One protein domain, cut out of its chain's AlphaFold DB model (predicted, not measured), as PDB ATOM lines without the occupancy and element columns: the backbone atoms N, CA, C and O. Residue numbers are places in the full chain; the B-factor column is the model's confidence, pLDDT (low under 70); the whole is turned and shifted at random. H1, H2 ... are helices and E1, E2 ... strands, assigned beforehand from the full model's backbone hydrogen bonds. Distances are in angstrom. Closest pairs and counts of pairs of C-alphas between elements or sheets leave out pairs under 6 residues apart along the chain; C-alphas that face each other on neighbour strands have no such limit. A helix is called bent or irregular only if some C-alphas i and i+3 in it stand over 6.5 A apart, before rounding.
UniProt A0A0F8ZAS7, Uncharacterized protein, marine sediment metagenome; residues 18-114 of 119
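AT A GLANCE: This is residues 18 to 114 of the 119 residues of an uncharacterized protein of marine sediment metagenome (UniProt A0A0F8ZAS7). Picture a small, strongly twisted sheet of five strands that folds over on itself like a part-open barrel, where the long strands E2, E3 and E4 bend sharply; two short helices, H1 and H2, pack on one face of it. E1 lies in the middle, with the helices to one side and the bent-over part of E2, residues 44 to 48, to the other. The 97 printed residues hold five named strands and two named helices in the order E1 E2 E3 H1 E4 E5 H2. The sheet's order is E4 E3 E2 E1 E5, antiparallel throughout, and the class is mixed, helices and strands. The whole is compact, with a radius of gyration of the C-alphas of 12.1 A, and spans 34 by 28 by 21 A.

IN THESE COORDINATES: Find C-alpha 29 at (123.801, 125.341, 169.772); from there E1 runs 16.2 A through residues 29 to 34. Its neighbours are E2, residues 39 to 48, 18.1 A, and E5, residues 97 to 102, 13.8 A. Next across the sheet come E3, residues 51 to 62, the longest strand at 23.0 A, and E4, residues 84 to 94, 19.4 A. E2 bends by 106 degrees at residue 43, E3 by 103 degrees at residue 55 and E4 by 106 degrees at residue 91. H1 is residues 69 to 75, 9.9 A. H2 is residues 105 to 112, 10.6 A, ending at C-alpha 112 at (130.371, 130.065, 178.570).

HOW THE PARTS SIT: E1, E2 and E3 form a meander, each strand the antiparallel neighbour of the one before, with hairpins E1 and E2, and E2 and E3. Look for N 32 and O 40 at 2.7 A between E1 and E2, and N 55 and O 43 at 2.8 A between E3 and E2. At the edge strands, N 94 and O 52 are 2.8 A apart between E4 and E3, and N 31 and O 101 are 2.8 A apart between E1 and E5. H1 is on the sheet over E1 at a height of 9.3 A, along the strands at 7 degrees to E1 on the local plane; its closest C-alphas to E1 are those of Ala 73 and Leu 31, 6.4 A. H2 is on the same face at a height of 10.0 A, across the strands at 70 degrees to E1 on the local plane, and only just over E2 and E1, with 3 C-alphas on each. H1 and H2 touch, their closest C-alphas being those of Asp 75 and Ala 107, 4.8 A; they run opposite ways at a steep tilt of 67 degrees, only just short of about perpendicular. In both helices every O i to N i+4 pair is within hydrogen-bond range.

THE WHOLE: The two C-alphas farthest apart, those of Gly 49 and Asp 81, are 34.9 A apart. The printed part has no cut, and no link is long. Mean pLDDT of the printed part is 96.9; residue 18 is under 70.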
ATOM      1  N   LEU A  18     136.415 119.046 167.347       62.81
ATOM      2  CA  LEU A  18     135.774 119.319 166.058       62.81
ATOM      3  C   LEU A  18     134.280 118.975 166.064       62.81
ATOM      4  O   LEU A  18     133.589 119.213 165.072       62.81
ATOM      5  N   GLU A  19     133.775 118.406 167.158       82.50
ATOM      6  CA  GLU A  19     132.376 118.016 167.257       82.50
ATOM      7  C   GLU A  19     131.494 119.227 167.568       82.50
ATOM      8  O   GLU A  19     131.883 120.170 168.270       82.50
ATOM      9  N   LYS A  20     130.291 119.216 166.987       88.00
ATOM     10  CA  LYS A  20     129.259 120.204 167.296       88.00
ATOM     11  C   LYS A  20     128.937 120.136 168.781       88.00
ATOM     12  O   LYS A  20     128.970 119.063 169.375       88.00
ATOM     13  N   ALA A  21     128.590 121.284 169.337       92.00
ATOM     14  CA  ALA A  21     128.156 121.368 170.710       92.00
ATOM     15  C   ALA A  21     126.948 120.458 170.982       92.00
ATOM     16  O   ALA A  21     126.083 120.283 170.115       92.00
ATOM     17  N   GLU A  22     126.888 119.909 172.195       91.25
ATOM     18  CA  GLU A  22     125.776 119.072 172.636       91.25
ATOM     19  C   GLU A  22     124.445 119.807 172.474       91.25
ATOM     20  O   GLU A  22     124.313 120.991 172.807       91.25
ATOM     21  N   LYS A  23     123.452 119.075 171.968       95.25
ATOM     22  CA  LYS A  23     122.094 119.577 171.782       95.25
ATOM     23  C   LYS A  23     121.368 119.675 173.122       95.25
ATOM     24  O   LYS A  23     121.562 118.841 174.001       95.25
ATOM     25  N   LEU A  24     120.451 120.631 173.225       94.75
ATOM     26  CA  LEU A  24     119.470 120.713 174.310       94.75
ATOM     27  C   LEU A  24     118.097 120.370 173.736       94.75
ATOM     28  O   LEU A  24     117.643 121.066 172.837       94.75
ATOM     29  N   ASP A  25     117.465 119.288 174.192       95.50
ATOM     30  CA  ASP A  25     116.147 118.846 173.699       95.50
ATOM     31  C   ASP A  25     116.067 118.756 172.159       95.50
ATOM     32  O   ASP A  25     115.068 119.091 171.527       95.50
ATOM     33  N   GLY A  26     117.169 118.331 171.529       95.62
ATOM     34  CA  GLY A  26     117.308 118.236 170.071       95.62
ATOM     35  C   GLY A  26     117.753 119.525 169.360       95.62
ATOM     36  O   GLY A  26     118.172 119.447 168.197       95.62
ATOM     37  N   MET A  27     117.747 120.670 170.046       98.12
ATOM     38  CA  MET A  27     118.136 121.983 169.519       98.12
ATOM     39  C   MET A  27     119.655 122.113 169.391       98.12
ATOM     40  O   MET A  27     120.394 121.851 170.341       98.12
ATOM     41  N   ASP A  28     120.127 122.555 168.226       98.12
ATOM     42  CA  ASP A  28     121.550 122.817 167.992       98.12
ATOM     43  C   ASP A  28     121.992 124.112 168.679       98.12
ATOM     44  O   ASP A  28     121.286 125.119 168.630       98.12
ATOM     45  N   TYR A  29     123.186 124.116 169.268       98.50
ATOM     46  CA  TYR A  29     123.801 125.341 169.772       98.50
ATOM     47  C   TYR A  29     124.463 126.096 168.612       98.50
ATOM     48  O   TYR A  29     125.363 125.580 167.941       98.50
ATOM     49  N   VAL A  30     123.990 127.309 168.336       98.75
ATOM     50  CA  VAL A  30     124.348 128.079 167.140       98.75
ATOM     51  C   VAL A  30     124.735 129.511 167.483       98.75
ATOM     52  O   VAL A  30     124.295 130.072 168.485       98.75
ATOM     53  N   LEU A  31     125.523 130.117 166.601       98.69
ATOM     54  CA  LEU A  31     125.748 131.551 166.509       98.69
ATOM     55  C   LEU A  31     124.869 132.104 165.387       98.69
ATOM     56  O   LEU A  31     124.873 131.575 164.278       98.69
ATOM     57  N   VAL A  32     124.149 133.187 165.655       98.75
ATOM     58  CA  VAL A  32     123.319 133.908 164.690       98.75
ATOM     59  C   VAL A  32     123.858 135.321 164.525       98.75
ATOM     60  O   VAL A  32     123.912 136.095 165.485       98.75
ATOM     61  N   ARG A  33     124.216 135.684 163.294       98.50
ATOM     62  CA  ARG A  33     124.477 137.074 162.919       98.50
ATOM     63  C   ARG A  33     123.227 137.649 162.274       98.50
ATOM     64  O   ARG A  33     122.711 137.118 161.289       98.50
ATOM     65  N   THR A  34     122.762 138.755 162.831       98.38
ATOM     66  CA  THR A  34     121.656 139.530 162.264       98.38
ATOM     67  C   THR A  34     122.193 140.685 161.424       98.38
ATOM     68  O   THR A  34     123.356 141.074 161.565       98.38
ATOM     69  N   TYR A  35     121.355 141.246 160.552       97.62
ATOM     70  CA  TYR A  35     121.745 142.386 159.722       97.62
ATOM     71  C   TYR A  35     122.111 143.633 160.551       97.62
ATOM     72  O   TYR A  35     123.101 144.295 160.252       97.62
ATOM     73  N   SER A  36     121.352 143.931 161.615       94.81
ATOM     74  CA  SER A  36     121.524 145.155 162.422       94.81
ATOM     75  C   SER A  36     121.405 144.970 163.942       94.81
ATOM     76  O   SER A  36     121.801 145.861 164.689       94.81
ATOM     77  N   ALA A  37     120.916 143.827 164.433       96.00
ATOM     78  CA  ALA A  37     120.718 143.560 165.864       96.00
ATOM     79  C   ALA A  37     121.927 142.879 166.544       96.00
ATOM     80  O   ALA A  37     121.824 142.393 167.676       96.00
ATOM     81  N   GLY A  38     123.077 142.836 165.862       96.88
ATOM     82  CA  GLY A  38     124.322 142.247 166.354       96.88
ATOM     83  C   GLY A  38     124.403 140.724 166.204       96.88
ATOM     84  O   GLY A  38     123.741 140.119 165.354       96.88
ATOM     85  N   VAL A  39     125.258 140.117 167.029       98.44
ATOM     86  CA  VAL A  39     125.567 138.681 167.019       98.44
ATOM     87  C   VAL A  39     125.091 138.046 168.318       98.44
ATOM     88  O   VAL A  39     125.327 138.575 169.405       98.44
ATOM     89  N   HIS A  40     124.426 136.905 168.201       98.69
ATOM     90  CA  HIS A  40     123.844 136.166 169.316       98.69
ATOM     91  C   HIS A  40     124.282 134.716 169.237       98.69
ATOM     92  O   HIS A  40     124.598 134.227 168.155       98.69
ATOM     93  N   PHE A  41     124.282 134.018 170.360       98.69
ATOM     94  CA  PHE A  41     124.440 132.573 170.371       98.69
ATOM     95  C   PHE A  41     123.529 131.945 171.417       98.69
ATOM     96  O   PHE A  41     123.247 132.566 172.439       98.69
ATOM     97  N   GLY A  42     123.067 130.731 171.147       98.56
ATOM     98  CA  GLY A  42     122.106 130.011 171.976       98.56
ATOM     99  C   GLY A  42     121.626 128.742 171.278       98.56
ATOM    100  O   GLY A  42     122.158 128.361 170.234       98.56
ATOM    101  N   TYR A  43     120.613 128.090 171.834       98.69
ATOM    102  CA  TYR A  43     120.014 126.893 171.242       98.69
ATOM    103  C   TYR A  43     118.931 127.268 170.227       98.69
ATOM    104  O   TYR A  43     118.025 128.035 170.543       98.69
ATOM    105  N   LEU A  44     119.022 126.741 169.008       98.69
ATOM    106  CA  LEU A  44     118.087 127.019 167.922       98.69
ATOM    107  C   LEU A  44     116.770 126.264 168.123       98.69
ATOM    108  O   LEU A  44     116.682 125.080 167.805       98.69
ATOM    109  N   GLU A  45     115.746 126.962 168.610       98.62
ATOM    110  CA  GLU A  45     114.406 126.395 168.803       98.62
ATOM    111  C   GLU A  45     113.618 126.363 167.493       98.62
ATOM    112  O   GLU A  45     113.022 125.346 167.138       98.62
ATOM    113  N   LYS A  46     113.619 127.476 166.751       98.25
ATOM    114  CA  LYS A  46     112.848 127.611 165.512       98.25
ATOM    115  C   LYS A  46     113.548 128.534 164.522       98.25
ATOM    116  O   LYS A  46     114.188 129.511 164.907       98.25
ATOM    117  N   ARG A  47     113.361 128.250 163.233       98.12
ATOM    118  CA  ARG A  47     113.671 129.154 162.125       98.12
ATOM    119  C   ARG A  47     112.507 129.193 161.141       98.12
ATOM    120  O   ARG A  47     112.041 128.137 160.722       98.12
ATOM    121  N   ASP A  48     112.108 130.392 160.737       98.25
ATOM    122  CA  ASP A  48     111.148 130.636 159.660       98.25
ATOM    123  C   ASP A  48     111.676 131.754 158.748       98.25
ATOM    124  O   ASP A  48     111.733 132.926 159.118       98.25
ATOM    125  N   GLY A  49     112.197 131.376 157.578       97.75
ATOM    126  CA  GLY A  49     112.926 132.293 156.703       97.75
ATOM    127  C   GLY A  49     114.130 132.946 157.402       97.75
ATOM    128  O   GLY A  49     115.158 132.291 157.630       97.75
ATOM    129  N   LYS A  50     113.993 134.248 157.693       98.19
ATOM    130  CA  LYS A  50     114.972 135.097 158.398       98.19
ATOM    131  C   LYS A  50     114.627 135.353 159.870       98.19
ATOM    132  O   LYS A  50     115.392 136.040 160.549       98.19
ATOM    133  N   GLU A  51     113.504 134.840 160.355       98.56
ATOM    134  CA  GLU A  51     113.155 134.865 161.771       98.56
ATOM    135  C   GLU A  51     113.736 133.628 162.464       98.56
ATOM    136  O   GLU A  51     113.622 132.504 161.966       98.56
ATOM    137  N   VAL A  52     114.400 133.834 163.599       98.62
ATOM    138  CA  VAL A  52     115.052 132.785 164.385       98.62
ATOM    139  C   VAL A  52     114.719 132.967 165.856       98.62
ATOM    140  O   VAL A  52     114.972 134.031 166.415       98.62
ATOM    141  N   THR A  53     114.234 131.915 166.507       98.75
ATOM    142  CA  THR A  53     114.077 131.881 167.964       98.75
ATOM    143  C   THR A  53     115.240 131.113 168.582       98.75
ATOM    144  O   THR A  53     115.469 129.946 168.248       98.75
ATOM    145  N   LEU A  54     115.982 131.775 169.473       98.75
ATOM    146  CA  LEU A  54     117.043 131.160 170.268       98.75
ATOM    147  C   LEU A  54     116.616 131.031 171.729       98.75
ATOM    148  O   LEU A  54     116.101 131.990 172.304       98.75
ATOM    149  N   ARG A  55     116.924 129.886 172.340       98.69
ATOM    150  CA  ARG A  55     116.843 129.648 173.785       98.69
ATOM    151  C   ARG A  55     118.191 129.850 174.462       98.69
ATOM    152  O   ARG A  55     119.226 129.573 173.851       98.69
ATOM    153  N   LYS A  56     118.173 130.282 175.726       98.25
ATOM    154  CA  LYS A  56     119.378 130.556 176.538       98.25
ATOM    155  C   LYS A  56     120.384 131.409 175.764       98.25
ATOM    156  O   LYS A  56     121.552 131.058 175.599       98.25
ATOM    157  N   SER A  57     119.872 132.487 175.181       98.38
ATOM    158  CA  SER A  57     120.621 133.306 174.242       98.38
ATOM    159  C   SER A  57     121.479 134.326 174.973       98.38
ATOM    160  O   SER A  57     121.020 134.981 175.910       98.38
ATOM    161  N   ARG A  58     122.715 134.509 174.515       98.44
ATOM    162  CA  ARG A  58     123.594 135.603 174.938       98.44
ATOM    163  C   ARG A  58     124.006 136.421 173.723       98.44
ATOM    164  O   ARG A  58     124.278 135.889 172.645       98.44
ATOM    165  N   ARG A  59     124.088 137.739 173.908       98.19
ATOM    166  CA  ARG A  59     124.490 138.685 172.859       98.19
ATOM    167  C   ARG A  59     125.963 139.047 172.984       98.19
ATOM    168  O   ARG A  59     126.419 139.432 174.061       98.19
ATOM    169  N   ILE A  60     126.682 138.999 171.868       98.25
ATOM    170  CA  ILE A  60     128.053 139.495 171.757       98.25
ATOM    171  C   ILE A  60     127.986 140.973 171.366       98.25
ATOM    172  O   ILE A  60     127.624 141.309 170.238       98.25
ATOM    173  N   TRP A  61     128.322 141.862 172.303       97.19
ATOM    174  CA  TRP A  61     128.443 143.301 172.034       97.19
ATOM    175  C   TRP A  61     129.824 143.650 171.473       97.19
ATOM    176  O   TRP A  61     129.958 144.473 170.573       97.19
ATOM    177  N   TYR A  62     130.856 143.002 172.010       97.69
ATOM    178  CA  TYR A  62     132.241 143.148 171.579       97.69
ATOM    179  C   TYR A  62     132.988 141.837 171.818       97.69
ATOM    180  O   TYR A  62     132.762 141.175 172.834       97.69
ATOM    181  N   TRP A  63     133.898 141.482 170.914       98.19
ATOM    182  CA  TRP A  63     134.801 140.347 171.083       98.19
ATOM    183  C   TRP A  63     136.240 140.746 170.758       98.19
ATOM    184  O   TRP A  63     136.483 141.659 169.967       98.19
ATOM    185  N   LYS A  64     137.194 140.014 171.333       98.25
ATOM    186  CA  LYS A  64     138.621 140.125 171.030       98.25
ATOM    187  C   LYS A  64     139.225 138.735 170.868       98.25
ATOM    188  O   LYS A  64     138.827 137.786 171.536       98.25
ATOM    189  N   GLY A  65     140.202 138.609 169.973       97.25
ATOM    190  CA  GLY A  65     140.939 137.359 169.811       97.25
ATOM    191  C   GLY A  65     140.274 136.327 168.896       97.25
ATOM    192  O   GLY A  65     140.574 135.143 169.032       97.25
ATOM    193  N   ALA A  66     139.395 136.771 167.993       98.19
ATOM    194  CA  ALA A  66     138.866 135.996 166.870       98.19
ATOM    195  C   ALA A  66     138.759 136.894 165.622       98.19
ATOM    196  O   ALA A  66     138.347 138.053 165.734       98.19
ATOM    197  N   CYS A  67     139.122 136.381 164.445       97.50
ATOM    198  CA  CYS A  67     139.151 137.139 163.189       97.50
ATOM    199  C   CYS A  67     137.754 137.413 162.612       97.50
ATOM    200  O   CYS A  67     137.549 138.410 161.926       97.50
ATOM    201  N   SER A  68     136.788 136.541 162.896       97.88
ATOM    202  CA  SER A  68     135.402 136.660 162.453       97.88
ATOM    203  C   SER A  68     134.476 135.859 163.368       97.88
ATOM    204  O   SER A  68     134.928 135.050 164.182       97.88
ATOM    205  N   VAL A  69     133.166 136.026 163.182       97.94
ATOM    206  CA  VAL A  69     132.150 135.190 163.842       97.94
ATOM    207  C   VAL A  69     132.285 133.704 163.496       97.94
ATOM    208  O   VAL A  69     131.926 132.858 164.309       97.94
ATOM    209  N   SER A  70     132.872 133.374 162.341       98.12
ATOM    210  CA  SER A  70     133.176 131.993 161.962       98.12
ATOM    211  C   SER A  70     134.233 131.389 162.889       98.12
ATOM    212  O   SER A  70     134.051 130.275 163.368       98.12
ATOM    213  N   GLN A  71     135.298 132.135 163.218       98.12
ATOM    214  CA  GLN A  71     136.278 131.664 164.201       98.12
ATOM    215  C   GLN A  71     135.665 131.575 165.603       98.12
ATOM    216  O   GLN A  71     135.940 130.614 166.312       98.12
ATOM    217  N   ILE A  72     134.788 132.512 165.983       98.25
ATOM    218  CA  ILE A  72     134.069 132.427 167.264       98.25
ATOM    219  C   ILE A  72     133.272 131.118 167.356       98.25
ATOM    220  O   ILE A  72     133.331 130.449 168.382       98.25
ATOM    221  N   ALA A  73     132.562 130.726 166.296       98.12
ATOM    222  CA  ALA A  73     131.768 129.499 166.291       98.12
ATOM    223  C   ALA A  73     132.616 128.210 166.320       98.12
ATOM    224  O   ALA A  73     132.163 127.192 166.841       98.12
ATOM    225  N   VAL A  74     133.841 128.242 165.785       96.75
ATOM    226  CA  VAL A  74     134.723 127.063 165.692       96.75
ATOM    227  C   VAL A  74     135.675 126.936 166.884       96.75
ATOM    228  O   VAL A  74     135.847 125.844 167.424       96.75
ATOM    229  N   ASP A  75     136.289 128.035 167.311       96.19
ATOM    230  CA  ASP A  75     137.352 128.055 168.322       96.19
ATOM    231  C   ASP A  75     136.978 128.808 169.604       96.19
ATOM    232  O   ASP A  75     137.637 128.612 170.630       96.19
ATOM    233  N   GLY A  76     135.956 129.665 169.551       97.12
ATOM    234  CA  GLY A  76     135.690 130.675 170.570       97.12
ATOM    235  C   GLY A  76     136.601 131.898 170.422       97.12
ATOM    236  O   GLY A  76     137.023 132.264 169.324       97.12
ATOM    237  N   VAL A  77     136.896 132.551 171.543       98.00
ATOM    238  CA  VAL A  77     137.762 133.733 171.633       98.00
ATOM    239  C   VAL A  77     139.044 133.421 172.401       98.00
ATOM    240  O   VAL A  77     139.048 132.643 173.357       98.00
ATOM    241  N   THR A  78     140.154 134.047 172.005       97.50
ATOM    242  CA  THR A  78     141.443 133.884 172.706       97.50
ATOM    243  C   THR A  78     141.647 134.864 173.865       97.50
ATOM    244  O   THR A  78     142.500 134.610 174.709       97.50
ATOM    245  N   ALA A  79     140.848 135.936 173.948       97.25
ATOM    246  CA  ALA A  79     140.887 136.934 175.024       97.25
ATOM    247  C   ALA A  79     139.499 137.091 175.690       97.25
ATOM    248  O   ALA A  79     138.847 138.126 175.518       97.25
ATOM    249  N   PRO A  80     139.003 136.059 176.407       96.62
ATOM    250  CA  PRO A  80     137.649 136.047 176.969       96.62
ATOM    251  C   PRO A  80     137.393 137.192 177.956       96.62
ATOM    252  O   PRO A  80     136.323 137.791 177.910       96.62
ATOM    253  N   ASP A  81     138.385 137.559 178.772       96.38
ATOM    254  CA  ASP A  81     138.267 138.620 179.787       96.38
ATOM    255  C   ASP A  81     138.160 140.034 179.188       96.38
ATOM    256  O   ASP A  81     137.780 140.985 179.867       96.38
ATOM    257  N   GLU A  82     138.471 140.185 177.899       97.44
ATOM    258  CA  GLU A  82     138.352 141.451 177.169       97.44
ATOM    259  C   GLU A  82     137.075 141.519 176.312       97.44
ATOM    260  O   GLU A  82     136.812 142.527 175.654       97.44
ATOM    261  N   CYS A  83     136.268 140.455 176.292       98.19
ATOM    262  CA  CYS A  83     135.015 140.407 175.547       98.19
ATOM    263  C   CYS A  83     133.853 141.000 176.359       98.19
ATOM    264  O   CYS A  83     133.827 140.946 177.586       98.19
ATOM    265  N   LYS A  84     132.840 141.534 175.668       98.06
ATOM    266  CA  LYS A  84     131.592 142.010 176.283       98.06
ATOM    267  C   LYS A  84     130.440 141.148 175.792       98.06
ATOM    268  O   LYS A  84     129.868 141.408 174.729       98.06
ATOM    269  N   ILE A  85     130.126 140.112 176.565       98.19
ATOM    270  CA  ILE A  85     129.005 139.210 176.298       98.19
ATOM    271  C   ILE A  85     127.942 139.429 177.368       98.19
ATOM    272  O   ILE A  85     128.198 139.243 178.559       98.19
ATOM    273  N   ALA A  86     126.755 139.834 176.925       97.88
ATOM    274  CA  ALA A  86     125.647 140.197 177.794       97.88
ATOM    275  C   ALA A  86     125.133 139.010 178.635       97.88
ATOM    276  O   ALA A  86     125.528 137.849 178.445       97.88
ATOM    277  N   ILE A  87     124.227 139.332 179.562       98.00
ATOM    278  CA  ILE A  87     123.433 138.358 180.321       98.00
ATOM    279  C   ILE A  87     122.714 137.367 179.393       98.00
ATOM    280  O   ILE A  87     122.430 137.671 178.232       98.00
ATOM    281  N   GLU A  88     122.416 136.185 179.926       98.25
ATOM    282  CA  GLU A  88     121.560 135.208 179.256       98.25
ATOM    283  C   GLU A  88     120.091 135.641 179.328       98.25
ATOM    284  O   GLU A  88     119.623 136.105 180.370       98.25
ATOM    285  N   VAL A  89     119.370 135.472 178.222       98.19
ATOM    286  CA  VAL A  89     117.907 135.562 178.159       98.19
ATOM    287  C   VAL A  89     117.334 134.193 177.807       98.19
ATOM    288  O   VAL A  89     117.866 133.508 176.932       98.19
ATOM    289  N   ASP A  90     116.248 133.788 178.472       98.44
ATOM    290  CA  ASP A  90     115.660 132.453 178.275       98.44
ATOM    291  C   ASP A  90     115.235 132.215 176.822       98.44
ATOM    292  O   ASP A  90     115.494 131.150 176.268       98.44
ATOM    293  N   SER A  91     114.639 133.225 176.187       98.44
ATOM    294  CA  SER A  91     114.248 133.193 174.783       98.44
ATOM    295  C   SER A  91     114.415 134.563 174.132       98.44
ATOM    296  O   SER A  91     114.215 135.601 174.769       98.44
ATOM    297  N   ILE A  92     114.786 134.567 172.853       98.56
ATOM    298  CA  ILE A  92     114.791 135.758 172.006       98.56
ATOM    299  C   ILE A  92     114.388 135.396 170.580       98.56
ATOM    300  O   ILE A  92     114.908 134.443 170.000       98.56
ATOM    301  N   THR A  93     113.506 136.204 169.997       98.56
ATOM    302  CA  THR A  93     113.212 136.172 168.563       98.56
ATOM    303  C   THR A  93     114.071 137.212 167.855       98.56
ATOM    304  O   THR A  93     114.007 138.407 168.149       98.56
ATOM    305  N   LEU A  94     114.904 136.744 166.933       98.44
ATOM    306  CA  LEU A  94     115.766 137.539 166.075       98.44
ATOM    307  C   LEU A  94     115.139 137.618 164.689       98.44
ATOM    308  O   LEU A  94     114.845 136.593 164.082       98.44
ATOM    309  N   ILE A  95     114.990 138.831 164.174       98.00
ATOM    310  CA  ILE A  95     114.609 139.083 162.784       98.00
ATOM    311  C   ILE A  95     115.845 139.459 161.970       98.00
ATOM    312  O   ILE A  95     116.847 139.926 162.519       98.00
ATOM    313  N   GLU A  96     115.773 139.261 160.655       98.31
ATOM    314  CA  GLU A  96     116.894 139.498 159.741       98.31
ATOM    315  C   GLU A  96     118.159 138.698 160.109       98.31
ATOM    316  O   GLU A  96     119.278 139.219 160.069       98.31
ATOM    317  N   ALA A  97     117.995 137.416 160.457       98.38
ATOM    318  CA  ALA A  97     119.106 136.475 160.576       98.38
ATOM    319  C   ALA A  97     119.710 136.194 159.187       98.38
ATOM    320  O   ALA A  97     119.060 135.603 158.321       98.38
ATOM    321  N   ILE A  98     120.954 136.628 158.974       98.12
ATOM    322  CA  ILE A  98     121.662 136.526 157.684       98.12
ATOM    323  C   ILE A  98     122.750 135.448 157.681       98.12
ATOM    324  O   ILE A  98     123.200 135.035 156.617       98.12
ATOM    325  N   GLU A  99     123.156 134.971 158.857       97.94
ATOM    326  CA  GLU A  99     124.146 133.907 159.022       97.94
ATOM    327  C   GLU A  99     123.795 133.096 160.275       97.94
ATOM    328  O   GLU A  99     123.530 133.679 161.329       97.94
ATOM    329  N   ILE A 100     123.781 131.764 160.169       98.56
ATOM    330  CA  ILE A 100     123.582 130.842 161.296       98.56
ATOM    331  C   ILE A 100     124.684 129.786 161.221       98.56
ATOM    332  O   ILE A 100     124.762 129.056 160.233       98.56
ATOM    333  N   ILE A 101     125.528 129.707 162.247       98.50
ATOM    334  CA  ILE A 101     126.698 128.824 162.287       98.50
ATOM    335  C   ILE A 101     126.568 127.881 163.488       98.50
ATOM    336  O   ILE A 101     126.461 128.368 164.614       98.50
ATOM    337  N   PRO A 102     126.590 126.549 163.301       98.12
ATOM    338  CA  PRO A 102     126.725 125.614 164.413       98.12
ATOM    339  C   PRO A 102     128.014 125.874 165.196       98.12
ATOM    340  O   PRO A 102     129.073 126.059 164.598       98.12
ATOM    341  N   ILE A 103     127.923 125.866 166.521       98.12
ATOM    342  CA  ILE A 103     129.067 126.084 167.408       98.12
ATOM    343  C   ILE A 103     129.677 124.726 167.782       98.12
ATOM    344  O   ILE A 103     128.948 123.759 168.007       98.12
ATOM    345  N   THR A 104     131.006 124.633 167.843       96.44
ATOM    346  CA  THR A 104     131.705 123.430 168.339       96.44
ATOM    347  C   THR A 104     131.620 123.332 169.863       96.44
ATOM    348  O   THR A 104     131.498 124.349 170.551       96.44
ATOM    349  N   GLU A 105     131.748 122.136 170.439       93.94
ATOM    350  CA  GLU A 105     131.728 121.994 171.906       93.94
ATOM    351  C   GLU A 105     132.867 122.799 172.561       93.94
ATOM    352  O   GLU A 105     132.669 123.494 173.560       93.94
ATOM    353  N   LYS A 106     134.044 122.824 171.920       94.31
ATOM    354  CA  LYS A 106     135.175 123.678 172.317       94.31
ATOM    355  C   LYS A 106     134.776 125.156 172.407       94.31
ATOM    356  O   LYS A 106     135.079 125.808 173.409       94.31
ATOM    357  N   ALA A 107     134.136 125.692 171.370       96.81
ATOM    358  CA  ALA A 107     133.730 127.092 171.327       96.81
ATOM    359  C   ALA A 107     132.615 127.400 172.337       96.81
ATOM    360  O   ALA A 107     132.663 128.440 172.991       96.81
ATOM    361  N   LYS A 108     131.660 126.485 172.544       96.75
ATOM    362  CA  LYS A 108     130.623 126.613 173.582       96.75
ATOM    363  C   LYS A 108     131.237 126.740 174.975       96.75
ATOM    364  O   LYS A 108     130.943 127.714 175.667       96.75
ATOM    365  N   ILE A 109     132.134 125.824 175.352       95.25
ATOM    366  CA  ILE A 109     132.839 125.869 176.644       95.25
ATOM    367  C   ILE A 109     133.629 127.178 176.775       95.25
ATOM    368  O   ILE A 109     133.598 127.830 177.817       95.25
ATOM    369  N   ASN A 110     134.326 127.597 175.716       96.44
ATOM    370  CA  ASN A 110     135.069 128.856 175.707       96.44
ATOM    371  C   ASN A 110     134.154 130.072 175.970       96.44
ATOM    372  O   ASN A 110     134.437 130.863 176.868       96.44
ATOM    373  N   LEU A 111     133.036 130.187 175.248       97.25
ATOM    374  CA  LEU A 111     132.096 131.309 175.357       97.25
ATOM    375  C   LEU A 111     131.326 131.328 176.684       97.25
ATOM    376  O   LEU A 111     131.027 132.404 177.205       97.25
ATOM    377  N   GLN A 112     131.020 130.163 177.259       94.31
ATOM    378  CA  GLN A 112     130.371 130.065 178.570       94.31
ATOM    379  C   GLN A 112     131.254 130.599 179.702       94.31
ATOM    380  O   GLN A 112     130.732 131.185 180.647       94.31
ATOM    381  N   ASN A 113     132.578 130.471 179.574       94.31
ATOM    382  CA  ASN A 113     133.532 130.994 180.551       94.31
ATOM    383  C   ASN A 113     133.734 132.517 180.462       94.31
ATOM    384  O   ASN A 113     134.320 133.103 181.369       94.31
ATOM    385  N   VAL A 114     133.247 133.177 179.404       97.12
ATOM    386  CA  VAL A 114     133.292 134.642 179.314       97.12
ATOM    387  C   VAL A 114     132.371 135.242 180.371       97.12
ATOM    388  O   VAL A 114     131.156 134.988 180.368       97.12
TER     389      VAL A 114